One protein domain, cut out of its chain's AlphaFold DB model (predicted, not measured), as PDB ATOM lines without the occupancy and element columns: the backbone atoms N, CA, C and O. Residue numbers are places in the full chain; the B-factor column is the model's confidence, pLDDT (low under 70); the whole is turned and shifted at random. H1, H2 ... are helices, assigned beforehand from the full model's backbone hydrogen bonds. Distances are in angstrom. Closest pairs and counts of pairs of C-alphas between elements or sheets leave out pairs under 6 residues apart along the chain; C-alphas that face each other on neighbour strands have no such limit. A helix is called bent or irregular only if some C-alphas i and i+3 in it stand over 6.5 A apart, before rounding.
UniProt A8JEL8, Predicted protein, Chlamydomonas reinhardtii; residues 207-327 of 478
ATOM      1  N   GLY A 207     215.671 259.985 162.364       45.97
ATOM      2  CA  GLY A 207     215.273 258.852 163.191       45.97
ATOM      3  C   GLY A 207     213.870 258.459 162.769       45.97
ATOM      4  O   GLY A 207     212.978 259.309 162.759       45.97
ATOM      5  N   GLY A 208     213.748 257.248 162.223       53.56
ATOM      6  CA  GLY A 208     212.615 256.928 161.368       53.56
ATOM      7  C   GLY A 208     211.276 257.097 162.078       53.56
ATOM      8  O   GLY A 208     211.192 257.300 163.283       53.56
ATOM      9  N   VAL A 209     210.196 256.977 161.310       64.44
ATOM     10  CA  VAL A 209     208.806 257.272 161.720       64.44
ATOM     11  C   VAL A 209     208.373 256.586 163.032       64.44
ATOM     12  O   VAL A 209     207.433 257.031 163.683       64.44
ATOM     13  N   ALA A 210     209.077 255.530 163.433       77.81
ATOM     14  CA  ALA A 210     208.869 254.790 164.670       77.81
ATOM     15  C   ALA A 210     210.206 254.570 165.406       77.81
ATOM     16  O   ALA A 210     211.239 254.458 164.732       77.81
ATOM     17  N   PRO A 211     210.199 254.456 166.747       82.31
ATOM     18  CA  PRO A 211     211.401 254.265 167.565       82.31
ATOM     19  C   PRO A 211     212.323 253.131 167.080       82.31
ATOM     20  O   PRO A 211     213.545 253.269 167.136       82.31
ATOM     21  N   GLU A 212     211.751 252.056 166.527       86.06
ATOM     22  CA  GLU A 212     212.431 250.880 165.967       86.06
ATOM     23  C   GLU A 212     213.400 251.214 164.834       86.06
ATOM     24  O   GLU A 212     214.299 250.423 164.559       86.06
ATOM     25  N   HIS A 213     213.226 252.341 164.150       84.62
ATOM     26  CA  HIS A 213     214.076 252.736 163.026       84.62
ATOM     27  C   HIS A 213     215.356 253.453 163.467       84.62
ATOM     28  O   HIS A 213     216.221 253.721 162.635       84.62
ATOM     29  N   SER A 214     215.476 253.786 164.754       82.94
ATOM     30  CA  SER A 214     216.621 254.537 165.282       82.94
ATOM     31  C   SER A 214     217.917 253.727 165.250       82.94
ATOM     32  O   SER A 214     218.999 254.292 165.132       82.94
ATOM     33  N   ASP A 215     217.807 252.401 165.324       90.62
ATOM     34  CA  ASP A 215     218.923 251.482 165.152       90.62
ATOM     35  C   ASP A 215     218.695 250.641 163.888       90.62
ATOM     36  O   ASP A 215     217.947 249.660 163.863       90.62
ATOM     37  N   VAL A 216     219.352 251.066 162.803       89.12
ATOM     38  CA  VAL A 216     219.224 250.455 161.474       89.12
ATOM     39  C   VAL A 216     219.599 248.972 161.477       89.12
ATOM     40  O   VAL A 216     219.041 248.195 160.698       89.12
ATOM     41  N   VAL A 217     220.515 248.554 162.355       94.25
ATOM     42  CA  VAL A 217     221.011 247.177 162.382       94.25
ATOM     43  C   VAL A 217     219.981 246.257 163.005       94.25
ATOM     44  O   VAL A 217     219.601 245.254 162.393       94.25
ATOM     45  N   LEU A 218     219.495 246.608 164.195       95.25
ATOM     46  CA  LEU A 218     218.465 245.827 164.872       95.25
ATOM     47  C   LEU A 218     217.129 245.895 164.121       95.25
ATOM     48  O   LEU A 218     216.433 244.883 164.052       95.25
ATOM     49  N   HIS A 219     216.816 247.019 163.467       92.62
ATOM     50  CA  HIS A 219     215.656 247.141 162.581       92.62
ATOM     51  C   HIS A 219     215.718 246.175 161.393       92.62
ATOM     52  O   HIS A 219     214.790 245.390 161.182       92.62
ATOM     53  N   CYS A 220     216.823 246.182 160.636       92.88
ATOM     54  CA  CYS A 220     217.002 245.264 159.510       92.88
ATOM     55  C   CYS A 220     216.947 243.806 159.975       92.88
ATOM     56  O   CYS A 220     216.370 242.956 159.297       92.88
ATOM     57  N   LEU A 221     217.509 243.510 161.150       95.50
ATOM     58  CA  LEU A 221     217.471 242.167 161.712       95.50
ATOM     59  C   LEU A 221     216.052 241.736 162.108       95.50
ATOM     60  O   LEU A 221     215.654 240.610 161.801       95.50
ATOM     61  N   LEU A 222     215.278 242.624 162.742       95.31
ATOM     62  CA  LEU A 222     213.870 242.390 163.056       95.31
ATOM     63  C   LEU A 222     213.085 242.103 161.774       95.31
ATOM     64  O   LEU A 222     212.409 241.079 161.695       95.31
ATOM     65  N   HIS A 223     213.233 242.948 160.752       92.00
ATOM     66  CA  HIS A 223     212.568 242.774 159.462       92.00
ATOM     67  C   HIS A 223     212.952 241.447 158.782       92.00
ATOM     68  O   HIS A 223     212.081 240.691 158.343       92.00
ATOM     69  N   TYR A 224     214.244 241.110 158.745       92.44
ATOM     70  CA  TYR A 224     214.733 239.844 158.197       92.44
ATOM     71  C   TYR A 224     214.118 238.626 158.914       92.44
ATOM     72  O   TYR A 224     213.623 237.702 158.256       92.44
ATOM     73  N   LEU A 225     214.099 238.619 160.253       93.44
ATOM     74  CA  LEU A 225     213.544 237.513 161.042       93.44
ATOM     75  C   LEU A 225     212.014 237.435 160.926       93.44
ATOM     76  O   LEU A 225     211.473 236.333 160.793       93.44
ATOM     77  N   ALA A 226     211.328 238.580 160.907       91.50
ATOM     78  CA  ALA A 226     209.879 238.692 160.744       91.50
ATOM     79  C   ALA A 226     209.409 238.142 159.390       91.50
ATOM     80  O   ALA A 226     208.509 237.298 159.334       91.50
ATOM     81  N   ARG A 227     210.079 238.516 158.288       90.12
ATOM     82  CA  ARG A 227     209.777 237.987 156.942       90.12
ATOM     83  C   ARG A 227     209.889 236.465 156.865       90.12
ATOM     84  O   ARG A 227     209.198 235.833 156.070       90.12
ATOM     85  N   ARG A 228     210.739 235.864 157.703       90.00
ATOM     86  CA  ARG A 228     210.921 234.408 157.801       90.00
ATOM     87  C   ARG A 228     210.121 233.761 158.935       90.00
ATOM     88  O   ARG A 228     210.297 232.568 159.173       90.00
ATOM     89  N   GLN A 229     209.252 234.514 159.614       91.75
ATOM     90  CA  GLN A 229     208.420 234.047 160.731       91.75
ATOM     91  C   GLN A 229     209.241 233.426 161.874       91.75
ATOM     92  O   GLN A 229     208.827 232.474 162.536       91.75
ATOM     93  N   ARG A 230     210.449 233.952 162.106       92.88
ATOM     94  CA  ARG A 230     211.400 233.446 163.104       92.88
ATOM     95  C   ARG A 230     211.296 234.182 164.436       92.88
ATOM     96  O   ARG A 230     212.307 234.555 165.030       92.88
ATOM     97  N   TRP A 231     210.071 234.346 164.927       94.69
ATOM     98  CA  TRP A 231     209.755 235.126 166.127       94.69
ATOM     99  C   TRP A 231     210.481 234.638 167.382       94.69
ATOM    100  O   TRP A 231     211.025 235.445 168.125       94.69
ATOM    101  N   GLY A 232     210.587 233.318 167.576       95.56
ATOM    102  CA  GLY A 232     211.321 232.750 168.712       95.56
ATOM    103  C   GLY A 232     212.812 233.104 168.701       95.56
ATOM    104  O   GLY A 232     213.356 233.486 169.731       95.56
ATOM    105  N   THR A 233     213.460 233.052 167.529       95.50
ATOM    106  CA  THR A 233     214.865 233.467 167.379       95.50
ATOM    107  C   THR A 233     215.028 234.967 167.621       95.50
ATOM    108  O   THR A 233     215.984 235.363 168.280       95.50
ATOM    109  N   ALA A 234     214.105 235.791 167.117       96.56
ATOM    110  CA  ALA A 234     214.131 237.236 167.336       96.56
ATOM    111  C   ALA A 234     214.009 237.577 168.826       96.56
ATOM    112  O   ALA A 234     214.846 238.303 169.359       96.56
ATOM    113  N   LEU A 235     213.021 236.991 169.506       97.12
ATOM    114  CA  LEU A 235     212.779 237.221 170.926       97.12
ATOM    115  C   LEU A 235     213.983 236.803 171.778       97.12
ATOM    116  O   LEU A 235     214.442 237.583 172.607       97.12
ATOM    117  N   GLU A 236     214.526 235.604 171.546       96.94
ATOM    118  CA  GLU A 236     215.710 235.111 172.260       96.94
ATOM    119  C   GLU A 236     216.922 236.026 172.042       96.94
ATOM    120  O   GLU A 236     217.621 236.380 172.993       96.94
ATOM    121  N   PHE A 237     217.156 236.436 170.793       98.00
ATOM    122  CA  PHE A 237     218.283 237.285 170.436       98.00
ATOM    123  C   PHE A 237     218.205 238.662 171.107       98.00
ATOM    124  O   PHE A 237     219.144 239.045 171.807       98.00
ATOM    125  N   PHE A 238     217.095 239.388 170.925       98.12
ATOM    126  CA  PHE A 238     216.944 240.741 171.464       98.12
ATOM    127  C   PHE A 238     216.872 240.740 172.994       98.12
ATOM    128  O   PHE A 238     217.521 241.570 173.624       98.12
ATOM    129  N   ALA A 239     216.185 239.769 173.610       97.19
ATOM    130  CA  ALA A 239     216.108 239.678 175.069       97.19
ATOM    131  C   ALA A 239     217.481 239.435 175.709       97.19
ATOM    132  O   ALA A 239     217.793 240.014 176.748       97.19
ATOM    133  N   ARG A 240     218.327 238.608 175.080       97.62
ATOM    134  CA  ARG A 240     219.712 238.413 175.527       97.62
ATOM    135  C   ARG A 240     220.525 239.703 175.390       97.62
ATOM    136  O   ARG A 240     221.294 240.036 176.293       97.62
ATOM    137  N   LEU A 241     220.335 240.423 174.285       97.31
ATOM    138  CA  LEU A 241     221.054 241.659 173.987       97.31
ATOM    139  C   LEU A 241     220.756 242.783 174.994       97.31
ATOM    140  O   LEU A 241     221.650 243.567 175.290       97.31
ATOM    141  N   CYS A 242     219.564 242.812 175.604       96.06
ATOM    142  CA  CYS A 242     219.208 243.797 176.637       96.06
ATOM    143  C   CYS A 242     220.207 243.870 177.805       96.06
ATOM    144  O   CYS A 242     220.317 244.909 178.447       96.06
ATOM    145  N   SER A 243     220.932 242.780 178.089       92.88
ATOM    146  CA  SER A 243     221.919 242.739 179.177       92.88
ATOM    147  C   SER A 243     223.153 243.616 178.935       92.88
ATOM    148  O   SER A 243     223.746 244.101 179.897       92.88
ATOM    149  N   SER A 244     223.533 243.827 177.673       94.25
ATOM    150  CA  SER A 244     224.661 244.673 177.265       94.25
ATOM    151  C   SER A 244     224.211 245.968 176.586       94.25
ATOM    152  O   SER A 244     224.932 246.962 176.625       94.25
ATOM    153  N   TYR A 245     223.010 245.979 176.005       95.62
ATOM    154  CA  TYR A 245     222.442 247.112 175.288       95.62
ATOM    155  C   TYR A 245     220.949 247.273 175.633       95.62
ATOM    156  O   TYR A 245     220.092 246.714 174.944       95.62
ATOM    157  N   PRO A 246     220.610 248.037 176.692       94.44
ATOM    158  CA  PRO A 246     219.231 248.218 177.158       94.44
ATOM    159  C   PRO A 246     218.212 248.660 176.088       94.44
ATOM    160  O   PRO A 246     217.092 248.141 176.115       94.44
ATOM    161  N   PRO A 247     218.558 249.518 175.097       94.12
ATOM    162  CA  PRO A 247     217.643 249.862 174.005       94.12
ATOM    163  C   PRO A 247     217.128 248.660 173.199       94.12
ATOM    164  O   PRO A 247     216.084 248.762 172.562       94.12
ATOM    165  N   ALA A 248     217.786 247.493 173.262       96.81
ATOM    166  CA  ALA A 248     217.295 246.264 172.639       96.81
ATOM    167  C   ALA A 248     215.898 245.835 173.135       96.81
ATOM    168  O   ALA A 248     215.189 245.131 172.411       96.81
ATOM    169  N   ALA A 249     215.463 246.288 174.320       97.06
ATOM    170  CA  ALA A 249     214.124 246.021 174.850       97.06
ATOM    171  C   ALA A 249     213.007 246.544 173.930       97.06
ATOM    172  O   ALA A 249     211.934 245.946 173.870       97.06
ATOM    173  N   LEU A 250     213.292 247.592 173.155       95.19
ATOM    174  CA  LEU A 250     212.419 248.107 172.103       95.19
ATOM    175  C   LEU A 250     212.069 247.012 171.085       95.19
ATOM    176  O   LEU A 250     210.905 246.806 170.753       95.19
ATOM    177  N   TYR A 251     213.064 246.247 170.637       96.75
ATOM    178  CA  TYR A 251     212.872 245.179 169.655       96.75
ATOM    179  C   TYR A 251     212.211 243.935 170.259       96.75
ATOM    180  O   TYR A 251     211.491 243.227 169.557       96.75
ATOM    181  N   VAL A 252     212.392 243.684 171.560       97.88
ATOM    182  CA  VAL A 252     211.626 242.658 172.293       97.88
ATOM    183  C   VAL A 252     210.138 243.011 172.284       97.88
ATOM    184  O   VAL A 252     209.320 242.175 171.894       97.88
ATOM    185  N   ALA A 253     209.804 244.255 172.637       96.00
ATOM    186  CA  ALA A 253     208.437 244.761 172.627       96.00
ATOM    187  C   ALA A 253     207.827 244.732 171.217       96.00
ATOM    188  O   ALA A 253     206.701 244.268 171.047       96.00
ATOM    189  N   ALA A 254     208.595 245.107 170.190       94.00
ATOM    190  CA  ALA A 254     208.155 245.009 168.801       94.00
ATOM    191  C   ALA A 254     207.805 243.560 168.401       94.00
ATOM    192  O   ALA A 254     206.752 243.323 167.816       94.00
ATOM    193  N   VAL A 255     208.629 242.568 168.763       96.06
ATOM    194  CA  VAL A 255     208.323 241.145 168.501       96.06
ATOM    195  C   VAL A 255     207.077 240.684 169.263       96.06
ATOM    196  O   VAL A 255     206.248 239.967 168.701       96.06
ATOM    197  N   GLN A 256     206.926 241.085 170.528       94.81
ATOM    198  CA  GLN A 256     205.746 240.770 171.342       94.81
ATOM    199  C   GLN A 256     204.469 241.342 170.717       94.81
ATOM    200  O   GLN A 256     203.481 240.619 170.592       94.81
ATOM    201  N   ARG A 257     204.517 242.589 170.238       90.50
ATOM    202  CA  ARG A 257     203.419 243.261 169.533       90.50
ATOM    203  C   ARG A 257     203.004 242.517 168.264       90.50
ATOM    204  O   ARG A 257     201.825 242.219 168.102       90.50
ATOM    205  N   GLU A 258     203.960 242.122 167.424       89.94
ATOM    206  CA  GLU A 258     203.698 241.296 166.228       89.94
ATOM    207  C   GLU A 258     203.083 239.928 166.577       89.94
ATOM    208  O   GLU A 258     202.331 239.346 165.796       89.94
ATOM    209  N   CYS A 259     203.361 239.416 167.777       89.81
ATOM    210  CA  CYS A 259     202.763 238.190 168.304       89.81
ATOM    211  C   CYS A 259     201.416 238.415 169.024       89.81
ATOM    212  O   CYS A 259     200.841 237.456 169.538       89.81
ATOM    213  N   GLY A 260     200.905 239.652 169.077       88.38
ATOM    214  CA  GLY A 260     199.663 240.020 169.768       88.38
ATOM    215  C   GLY A 260     199.767 240.086 171.297       88.38
ATOM    216  O   GLY A 260     198.744 240.082 171.979       88.38
ATOM    217  N   LEU A 261     200.983 240.130 171.845       89.94
ATOM    218  CA  LEU A 261     201.275 240.174 173.280       89.94
ATOM    219  C   LEU A 261     201.480 241.624 173.751       89.94
ATOM    220  O   LEU A 261     202.567 242.006 174.181       89.94
ATOM    221  N   TYR A 262     200.441 242.453 173.629       87.44
ATOM    222  CA  TYR A 262     200.523 243.897 173.899       87.44
ATOM    223  C   TYR A 262     200.838 244.228 175.366       87.44
ATOM    224  O   TYR A 262     201.684 245.078 175.634       87.44
ATOM    225  N   ASP A 263     200.230 243.511 176.318       87.81
ATOM    226  CA  ASP A 263     200.501 243.710 177.750       87.81
ATOM    227  C   ASP A 263     201.964 243.388 178.099       87.81
ATOM    228  O   ASP A 263     202.610 244.116 178.855       87.81
ATOM    229  N   ASP A 264     202.513 242.325 177.501       93.19
ATOM    230  CA  ASP A 264     203.912 241.935 177.690       93.19
ATOM    231  C   ASP A 264     204.869 242.962 177.069       93.19
ATOM    232  O   ASP A 264     205.921 243.245 177.650       93.19
ATOM    233  N   ALA A 265     204.508 243.539 175.917       93.25
ATOM    234  CA  ALA A 265     205.265 244.611 175.272       93.25
ATOM    235  C   ALA A 265     205.328 245.860 176.162       93.25
ATOM    236  O   ALA A 265     206.420 246.361 176.453       93.25
ATOM    237  N   LEU A 266     204.180 246.306 176.683       91.00
ATOM    238  CA  LEU A 266     204.099 247.449 177.594       91.00
ATOM    239  C   LEU A 266     204.883 247.200 178.892       91.00
ATOM    240  O   LEU A 266     205.641 248.066 179.339       91.00
ATOM    241  N   ALA A 267     204.750 246.008 179.481       93.88
ATOM    242  CA  ALA A 267     205.484 245.622 180.683       93.88
ATOM    243  C   ALA A 267     207.003 245.562 180.440       93.88
ATOM    244  O   ALA A 267     207.791 245.979 181.293       93.88
ATOM    245  N   THR A 268     207.422 245.080 179.266       96.50
ATOM    246  CA  THR A 268     208.833 245.013 178.867       96.50
ATOM    247  C   THR A 268     209.444 246.407 178.772       96.50
ATOM    248  O   THR A 268     210.504 246.637 179.356       96.50
ATOM    249  N   LEU A 269     208.770 247.346 178.101       94.62
ATOM    250  CA  LEU A 269     209.243 248.728 177.989       94.62
ATOM    251  C   LEU A 269     209.216 249.467 179.326       94.62
ATOM    252  O   LEU A 269     210.185 250.147 179.652       94.62
ATOM    253  N   SER A 270     208.158 249.299 180.124       92.88
ATOM    254  CA  SER A 270     208.048 249.931 181.447       92.88
ATOM    255  C   SER A 270     209.227 249.542 182.339       92.88
ATOM    256  O   SER A 270     209.917 250.408 182.871       92.88
ATOM    257  N   ARG A 271     209.536 248.240 182.415       96.50
ATOM    258  CA  ARG A 271     210.694 247.741 183.165       96.50
ATOM    259  C   ARG A 271     212.019 248.263 182.602       96.50
ATOM    260  O   ARG A 271     212.897 248.641 183.368       96.50
ATOM    261  N   ALA A 272     212.172 248.305 181.278       96.00
ATOM    262  CA  ALA A 272     213.391 248.818 180.655       96.00
ATOM    263  C   ALA A 272     213.614 250.313 180.957       96.00
ATOM    264  O   ALA A 272     214.746 250.724 181.203       96.00
ATOM    265  N   VAL A 273     212.546 251.118 181.003       91.94
ATOM    266  CA  VAL A 273     212.602 252.533 181.407       91.94
ATOM    267  C   VAL A 273     212.911 252.682 182.898       91.94
ATOM    268  O   VAL A 273     213.676 253.566 183.268       91.94
ATOM    269  N   GLU A 274     212.379 251.822 183.768       92.31
ATOM    270  CA  GLU A 274     212.748 251.820 185.194       92.31
ATOM    271  C   GLU A 274     214.241 251.511 185.403       92.31
ATOM    272  O   GLU A 274     214.895 252.137 186.241       92.31
ATOM    273  N   GLU A 275     214.787 250.571 184.627       94.94
ATOM    274  CA  GLU A 275     216.204 250.195 184.658       94.94
ATOM    275  C   GLU A 275     217.110 251.282 184.033       94.94
ATOM    276  O   GLU A 275     218.214 251.522 184.529       94.94
ATOM    277  N   ALA A 276     216.645 251.970 182.982       91.19
ATOM    278  CA  ALA A 276     217.388 252.993 182.241       91.19
ATOM    279  C   ALA A 276     216.541 254.264 181.970       91.19
ATOM    280  O   ALA A 276     216.210 254.569 180.821       91.19
ATOM    281  N   PRO A 277     216.234 255.076 183.002       83.75
ATOM    282  CA  PRO A 277     215.256 256.170 182.900       83.75
ATOM    283  C   PRO A 277     215.718 257.370 182.068       83.75
ATOM    284  O   PRO A 277     214.917 258.243 181.747       83.75
ATOM    285  N   ALA A 278     217.010 257.447 181.747       83.88
ATOM    286  CA  ALA A 278     217.585 258.513 180.932       83.88
ATOM    287  C   ALA A 278     217.705 258.136 179.445       83.88
ATOM    288  O   ALA A 278     218.164 258.961 178.658       83.88
ATOM    289  N   GLU A 279     217.331 256.911 179.063       85.19
ATOM    290  CA  GLU A 279     217.495 256.414 177.700       85.19
ATOM    291  C   GLU A 279     216.360 256.929 176.791       85.19
ATOM    292  O   GLU A 279     215.208 256.504 176.938       85.19
ATOM    293  N   PRO A 280     216.640 257.839 175.837       84.25
ATOM    294  CA  PRO A 280     215.597 258.522 175.073       84.25
ATOM    295  C   PRO A 280     214.794 257.576 174.175       84.25
ATOM    296  O   PRO A 280     213.592 257.777 174.006       84.25
ATOM    297  N   LEU A 281     215.426 256.532 173.628       84.94
ATOM    298  CA  LEU A 281     214.751 255.570 172.752       84.94
ATOM    299  C   LEU A 281     213.706 254.741 173.500       84.94
ATOM    300  O   LEU A 281     212.624 254.496 172.972       84.94
ATOM    301  N   LEU A 282     214.003 254.349 174.741       88.69
ATOM    302  CA  LEU A 282     213.072 253.587 175.573       88.69
ATOM    303  C   LEU A 282     211.891 254.450 176.027       88.69
ATOM    304  O   LEU A 282     210.755 253.984 176.009       88.69
ATOM    305  N   LEU A 283     212.142 255.719 176.365       83.75
ATOM    306  CA  LEU A 283     211.083 256.681 176.682       83.75
ATOM    307  C   LEU A 283     210.161 256.925 175.482       83.75
ATOM    308  O   LEU A 283     208.941 256.910 175.637       83.75
ATOM    309  N   ALA A 284     210.736 257.119 174.290       84.69
ATOM    310  CA  ALA A 284     209.970 257.291 173.060       84.69
ATOM    311  C   ALA A 284     209.130 256.045 172.743       84.69
ATOM    312  O   ALA A 284     207.936 256.171 172.487       84.69
ATOM    313  N   ALA A 285     209.720 254.849 172.837       87.75
ATOM    314  CA  ALA A 285     209.014 253.587 172.624       87.75
ATOM    315  C   ALA A 285     207.853 253.391 173.606       87.75
ATOM    316  O   ALA A 285     206.747 253.068 173.182       87.75
ATOM    317  N   LEU A 286     208.074 253.632 174.902       87.12
ATOM    318  CA  LEU A 286     207.020 253.502 175.906       87.12
ATOM    319  C   LEU A 286     205.880 254.496 175.655       87.12
ATOM    320  O   LEU A 286     204.715 254.114 175.708       87.12
ATOM    321  N   ALA A 287     206.205 255.752 175.334       81.62
ATOM    322  CA  ALA A 287     205.198 256.753 174.992       81.62
ATOM    323  C   ALA A 287     204.374 256.330 173.765       81.62
ATOM    324  O   ALA A 287     203.148 256.440 173.781       81.62
ATOM    325  N   THR A 288     205.030 255.803 172.730       82.75
ATOM    326  CA  THR A 288     204.364 255.262 171.542       82.75
ATOM    327  C   THR A 288     203.426 254.098 171.892       82.75
ATOM    328  O   THR A 288     202.284 254.100 171.440       82.75
ATOM    329  N   GLU A 289     203.839 253.150 172.739       83.44
ATOM    330  CA  GLU A 289     202.972 252.039 173.174       83.44
ATOM    331  C   GLU A 289     201.769 252.492 174.012       83.44
ATOM    332  O   GLU A 289     200.654 251.993 173.829       83.44
ATOM    333  N   CYS A 290     201.954 253.464 174.908       78.00
ATOM    334  CA  CYS A 290     200.842 254.047 175.661       78.00
ATOM    335  C   CYS A 290     199.816 254.700 174.724       78.00
ATOM    336  O   CYS A 290     198.617 254.477 174.880       78.00
ATOM    337  N   LEU A 291     200.276 255.434 173.703       73.75
ATOM    338  CA  LEU A 291     199.393 256.046 172.706       73.75
ATOM    339  C   LEU A 291     198.612 255.000 171.897       73.75
ATOM    340  O   LEU A 291     197.418 255.184 171.659       73.75
ATOM    341  N   TYR A 292     199.251 253.893 171.503       69.94
ATOM    342  CA  TYR A 292     198.557 252.792 170.829       69.94
ATOM    343  C   TYR A 292     197.511 252.131 171.725       69.94
ATOM    344  O   TYR A 292     196.412 251.825 171.259       69.94
ATOM    345  N   SER A 293     197.824 251.952 173.008       67.00
ATOM    346  CA  SER A 293     196.898 251.378 173.986       67.00
ATOM    347  C   SER A 293     195.657 252.257 174.157       67.00
ATOM    348  O   SER A 293     194.534 251.760 174.073       67.00
ATOM    349  N   ASP A 294     195.837 253.572 174.294       65.00
ATOM    350  CA  ASP A 294     194.728 254.523 174.419       65.00
ATOM    351  C   ASP A 294     193.865 254.577 173.150       65.00
ATOM    352  O   ASP A 294     192.636 254.564 173.236       65.00
ATOM    353  N   GLN A 295     194.477 254.570 171.961       62.22
ATOM    354  CA  GLN A 295     193.737 254.509 170.696       62.22
ATOM    355  C   GLN A 295     192.960 253.196 170.539       62.22
ATOM    356  O   GLN A 295     191.817 253.217 170.080       62.22
ATOM    357  N   ALA A 296     193.540 252.062 170.939       59.53
ATOM    358  CA  ALA A 296     192.877 250.762 170.887       59.53
ATOM    359  C   ALA A 296     191.686 250.691 171.855       59.53
ATOM    360  O   ALA A 296     190.608 250.228 171.474       59.53
ATOM    361  N   VAL A 297     191.846 251.206 173.078       60.78
ATOM    362  CA  VAL A 297     190.752 251.328 174.051       60.78
ATOM    363  C   VAL A 297     189.663 252.242 173.503       60.78
ATOM    364  O   VAL A 297     188.489 251.875 173.529       60.78
ATOM    365  N   LEU A 298     190.032 253.397 172.949       61.00
ATOM    366  CA  LEU A 298     189.079 254.337 172.372       61.00
ATOM    367  C   LEU A 298     188.302 253.696 171.213       61.00
ATOM    368  O   LEU A 298     187.076 253.769 171.189       61.00
ATOM    369  N   ALA A 299     188.978 253.003 170.294       56.69
ATOM    370  CA  ALA A 299     188.346 252.287 169.186       56.69
ATOM    371  C   ALA A 299     187.409 251.159 169.662       56.69
ATOM    372  O   ALA A 299     186.305 251.000 169.130       56.69
ATOM    373  N   ALA A 300     187.806 250.403 170.689       56.22
ATOM    374  CA  ALA A 300     186.971 249.363 171.287       56.22
ATOM    375  C   ALA A 300     185.721 249.959 171.954       56.22
ATOM    376  O   ALA A 300     184.609 249.476 171.732       56.22
ATOM    377  N   VAL A 301     185.882 251.054 172.703       61.12
ATOM    378  CA  VAL A 301     184.767 251.812 173.284       61.12
ATOM    379  C   VAL A 301     183.840 252.310 172.179       61.12
ATOM    380  O   VAL A 301     182.640 252.066 172.250       61.12
ATOM    381  N   TYR A 302     184.366 252.925 171.117       67.38
ATOM    382  CA  TYR A 302     183.560 253.364 169.976       67.38
ATOM    383  C   TYR A 302     182.787 252.221 169.321       67.38
ATOM    384  O   TYR A 302     181.621 252.405 168.986       67.38
ATOM    385  N   THR A 303     183.390 251.041 169.184       70.50
ATOM    386  CA  THR A 303     182.715 249.852 168.643       70.50
ATOM    387  C   THR A 303     181.525 249.450 169.519       70.50
ATOM    388  O   THR A 303     180.417 249.276 169.017       70.50
ATOM    389  N   VAL A 304     181.712 249.399 170.841       70.38
ATOM    390  CA  VAL A 304     180.626 249.108 171.793       70.38
ATOM    391  C   VAL A 304     179.536 250.182 171.742       70.38
ATOM    392  O   VAL A 304     178.348 249.860 171.756       70.38
ATOM    393  N   LEU A 305     179.913 251.459 171.636       68.06
ATOM    394  CA  LEU A 305     178.963 252.568 171.502       68.06
ATOM    395  C   LEU A 305     178.170 252.474 170.189       68.06
ATOM    396  O   LEU A 305     176.964 252.711 170.193       68.06
ATOM    397  N   GLN A 306     178.808 252.087 169.083       72.56
ATOM    398  CA  GLN A 306     178.139 251.859 167.800       72.56
ATOM    399  C   GLN A 306     177.146 250.695 167.874       72.56
ATOM    400  O   GLN A 306     176.028 250.828 167.377       72.56
ATOM    401  N   GLU A 307     177.501 249.584 168.523       73.62
ATOM    402  CA  GLU A 307     176.577 248.464 168.744       73.62
ATOM    403  C   GLU A 307     175.391 248.872 169.630       73.62
ATOM    404  O   GLU A 307     174.239 248.564 169.316       73.62
ATOM    405  N   LEU A 308     175.647 249.641 170.692       68.81
ATOM    406  CA  LEU A 308     174.610 250.228 171.542       68.81
ATOM    407  C   LEU A 308     173.651 251.106 170.737       68.81
ATOM    408  O   LEU A 308     172.437 250.946 170.860       68.81
ATOM    409  N   VAL A 309     174.168 252.002 169.894       81.25
ATOM    410  CA  VAL A 309     173.353 252.856 169.015       81.25
ATOM    411  C   VAL A 309     172.592 252.019 167.982       81.25
ATOM    412  O   VAL A 309     171.431 252.311 167.706       81.25
ATOM    413  N   ALA A 310     173.187 250.953 167.441       79.56
ATOM    414  CA  ALA A 310     172.523 250.068 166.485       79.56
ATOM    415  C   ALA A 310     171.328 249.320 167.103       79.56
ATOM    416  O   ALA A 310     170.330 249.091 166.421       79.56
ATOM    417  N   VAL A 311     171.411 248.961 168.389       83.12
ATOM    418  CA  VAL A 311     170.340 248.255 169.111       83.12
ATOM    419  C   VAL A 311     169.297 249.217 169.691       83.12
ATOM    420  O   VAL A 311     168.104 248.927 169.641       83.12
ATOM    421  N   SER A 312     169.727 250.350 170.250       77.06
ATOM    422  CA  SER A 312     168.859 251.283 170.990       77.06
ATOM    423  C   SER A 312     168.384 252.495 170.180       77.06
ATOM    424  O   SER A 312     167.483 253.211 170.615       77.06
ATOM    425  N   GLY A 313     168.960 252.726 168.998       80.06
ATOM    426  CA  GLY A 313     168.811 253.977 168.262       80.06
ATOM    427  C   GLY A 313     169.542 255.141 168.940       80.06
ATOM    428  O   GLY A 313     169.929 255.077 170.106       80.06
ATOM    429  N   TRP A 314     169.723 256.244 168.212       73.19
ATOM    430  CA  TRP A 314     170.394 257.439 168.744       73.19
ATOM    431  C   TRP A 314     169.681 258.033 169.966       73.19
ATOM    432  O   TRP A 314     170.344 258.421 170.927       73.19
ATOM    433  N   ASP A 315     168.347 258.053 169.967       73.25
ATOM    434  CA  ASP A 315     167.562 258.585 171.088       73.25
ATOM    435  C   ASP A 315     167.676 257.704 172.342       73.25
ATOM    436  O   ASP A 315     167.863 258.220 173.445       73.25
ATOM    437  N   GLY A 316     167.628 256.375 172.180       72.94
ATOM    438  CA  GLY A 316     167.806 255.429 173.284       72.94
ATOM    439  C   GLY A 316     169.219 255.479 173.860       72.94
ATOM    440  O   GLY A 316     169.398 255.490 175.079       72.94
ATOM    441  N   PHE A 317     170.225 255.618 172.995       75.25
ATOM    442  CA  PHE A 317     171.607 255.828 173.407       75.25
ATOM    443  C   PHE A 317     171.794 257.133 174.197       75.25
ATOM    444  O   PHE A 317     172.441 257.122 175.243       75.25
ATOM    445  N   LEU A 318     171.212 258.256 173.756       75.19
ATOM    446  CA  LEU A 318     171.312 259.539 174.466       75.19
ATOM    447  C   LEU A 318     170.597 259.526 175.826       75.19
ATOM    448  O   LEU A 318     171.102 260.130 176.775       75.19
ATOM    449  N   GLN A 319     169.472 258.814 175.944       72.56
ATOM    450  CA  GLN A 319     168.790 258.594 177.225       72.56
ATOM    451  C   GLN A 319     169.635 257.743 178.182       72.56
ATOM    452  O   GLN A 319     169.811 258.119 179.339       72.56
ATOM    453  N   LEU A 320     170.219 256.640 177.695       67.44
ATOM    454  CA  LEU A 320     171.144 255.810 178.474       67.44
ATOM    455  C   LEU A 320     172.385 256.600 178.902       67.44
ATOM    456  O   LEU A 320     172.785 256.539 180.062       67.44
ATOM    457  N   ARG A 321     172.960 257.402 177.997       65.94
ATOM    458  CA  ARG A 321     174.097 258.278 178.299       65.94
ATOM    459  C   ARG A 321     173.760 259.255 179.423       65.94
ATOM    460  O   ARG A 321     174.559 259.396 180.339       65.94
ATOM    461  N   GLY A 322     172.589 259.893 179.366       61.31
ATOM    462  CA  GLY A 322     172.122 260.817 180.403       61.31
ATOM    463  C   GLY A 322     171.832 260.159 181.758       61.31
ATOM    464  O   GLY A 322     171.848 260.851 182.768       61.31
ATOM    465  N   GLY A 323     171.590 258.843 181.793       59.38
ATOM    466  CA  GLY A 323     171.383 258.081 183.031       59.38
ATOM    467  C   GLY A 323     172.648 257.450 183.628       59.38
ATOM    468  O   GLY A 323     172.661 257.142 184.815       59.38
ATOM    469  N   VAL A 324     173.698 257.239 182.824       55.62
ATOM    470  CA  VAL A 324     174.950 256.573 183.243       55.62
ATOM    471  C   VAL A 324     176.089 257.567 183.470       55.62
ATOM    472  O   VAL A 324     176.888 257.385 184.387       55.62
ATOM    473  N   PHE A 325     176.175 258.626 182.663       47.72
ATOM    474  CA  PHE A 325     177.209 259.649 182.791       47.72
ATOM    475  C   PHE A 325     176.639 260.877 183.497       47.72
ATOM    476  O   PHE A 325     176.006 261.729 182.875       47.72
ATOM    477  N   VAL A 326     176.893 260.974 184.802       47.47
ATOM    478  CA  VAL A 326     176.717 262.219 185.558       47.47
ATOM    479  C   VAL A 326     177.819 263.179 185.115       47.47
ATOM    480  O   VAL A 326     179.003 262.840 185.179       47.47
ATOM    481  N   MET A 327     177.458 264.360 184.609       45.12
ATOM    482  CA  MET A 327     178.459 265.371 184.266       45.12
ATOM    483  C   MET A 327     179.143 265.849 185.547       45.12
ATOM    484  O   MET A 327     178.490 266.066 186.559       45.12
TER     485      MET A 327
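Overview. This is residues 207 to 327 of the 478 residues of the protein "Predicted protein" of Chlamydomonas reinhardtii (UniProt A8JEL8). A long helical arm, H5a, runs out from a head of four short helices, H1 to H4, and ends at a corner with a short arm, H5b. In the head H3 is in the middle, with H1 and H2 packing on it on one side and H4 on another, and the first part of H5a packs on H3 and H4; residues 294 to 304 of H5a stick out. H1, H2, H3, H4 and H5a form an up-and-down bundle, each running against the one before it. The printed part has 121 residues with five named helices, H1 to H5 in chain order, and no named strand: all helix. It is loose, with a radius of gyration of the C-alphas of 19.3 A, and elongated, spanning 58 by 34 by 23 A, the length made by H5a.

Arrangement. Start at the longest helix, H5, residues 280 to 324. By its hydrogen bonds it was assigned as one helix, but it is bent: C-alphas 311 and 314 are 9.2 A apart. Its arms H5a, residues 280 to 311, and H5b, residues 314 to 324, stand at a steep tilt of 62 degrees and only just touch, with 3 pairs of C-alphas within 8 A, only at the corner; the closest C-alphas are those of Val 309 and Phe 317, 5.6 A. With residues 282 to 290 alone H5a touches H4, residues 262 to 275, in a hairpin at a shallow tilt of 29 degrees; their closest C-alphas, Leu 269 and Leu 286, are 5.7 A apart. Look next at the hub, H3, residues 246 to 258, which touches H4 at 6 degrees, opposite ways, the C-alphas of Ala 253 and Ala 265 closest at 4.1 A. H3 also touches H2, residues 231 to 241, opposite ways at a shallow tilt of 15 degrees, closest at Phe 238 and Ala 248, C-alphas 5.7 A apart. H1, residues 216 to 227, touches H3 with residues 218 to 222 alone, and is apart from H4 and H5a. Every O i to N i+4 pair is within hydrogen-bond range in H1, H2, H4, H5a and H5b; in H3 it is 7 of 9.

Along the chain. Find C-alpha 280 at (215.597, 258.522, 175.073); from there H5a runs 46.8 A to C-alpha 311 at (170.340, 248.255, 169.111). H3 measures 20.2 A and H4 20.0 A. H1 begins at C-alpha 216, (219.224, 250.455, 161.474).

Size, cuts and confidence. The C-alphas of Ser 244 and Asp 315, the two farthest apart, are 59.1 A apart. The printed part has no cut, and the four links between helices are tight. The pLDDT is under 70 at residues 207 to 209, 292 to 302, 305, 308 and 320 to 327.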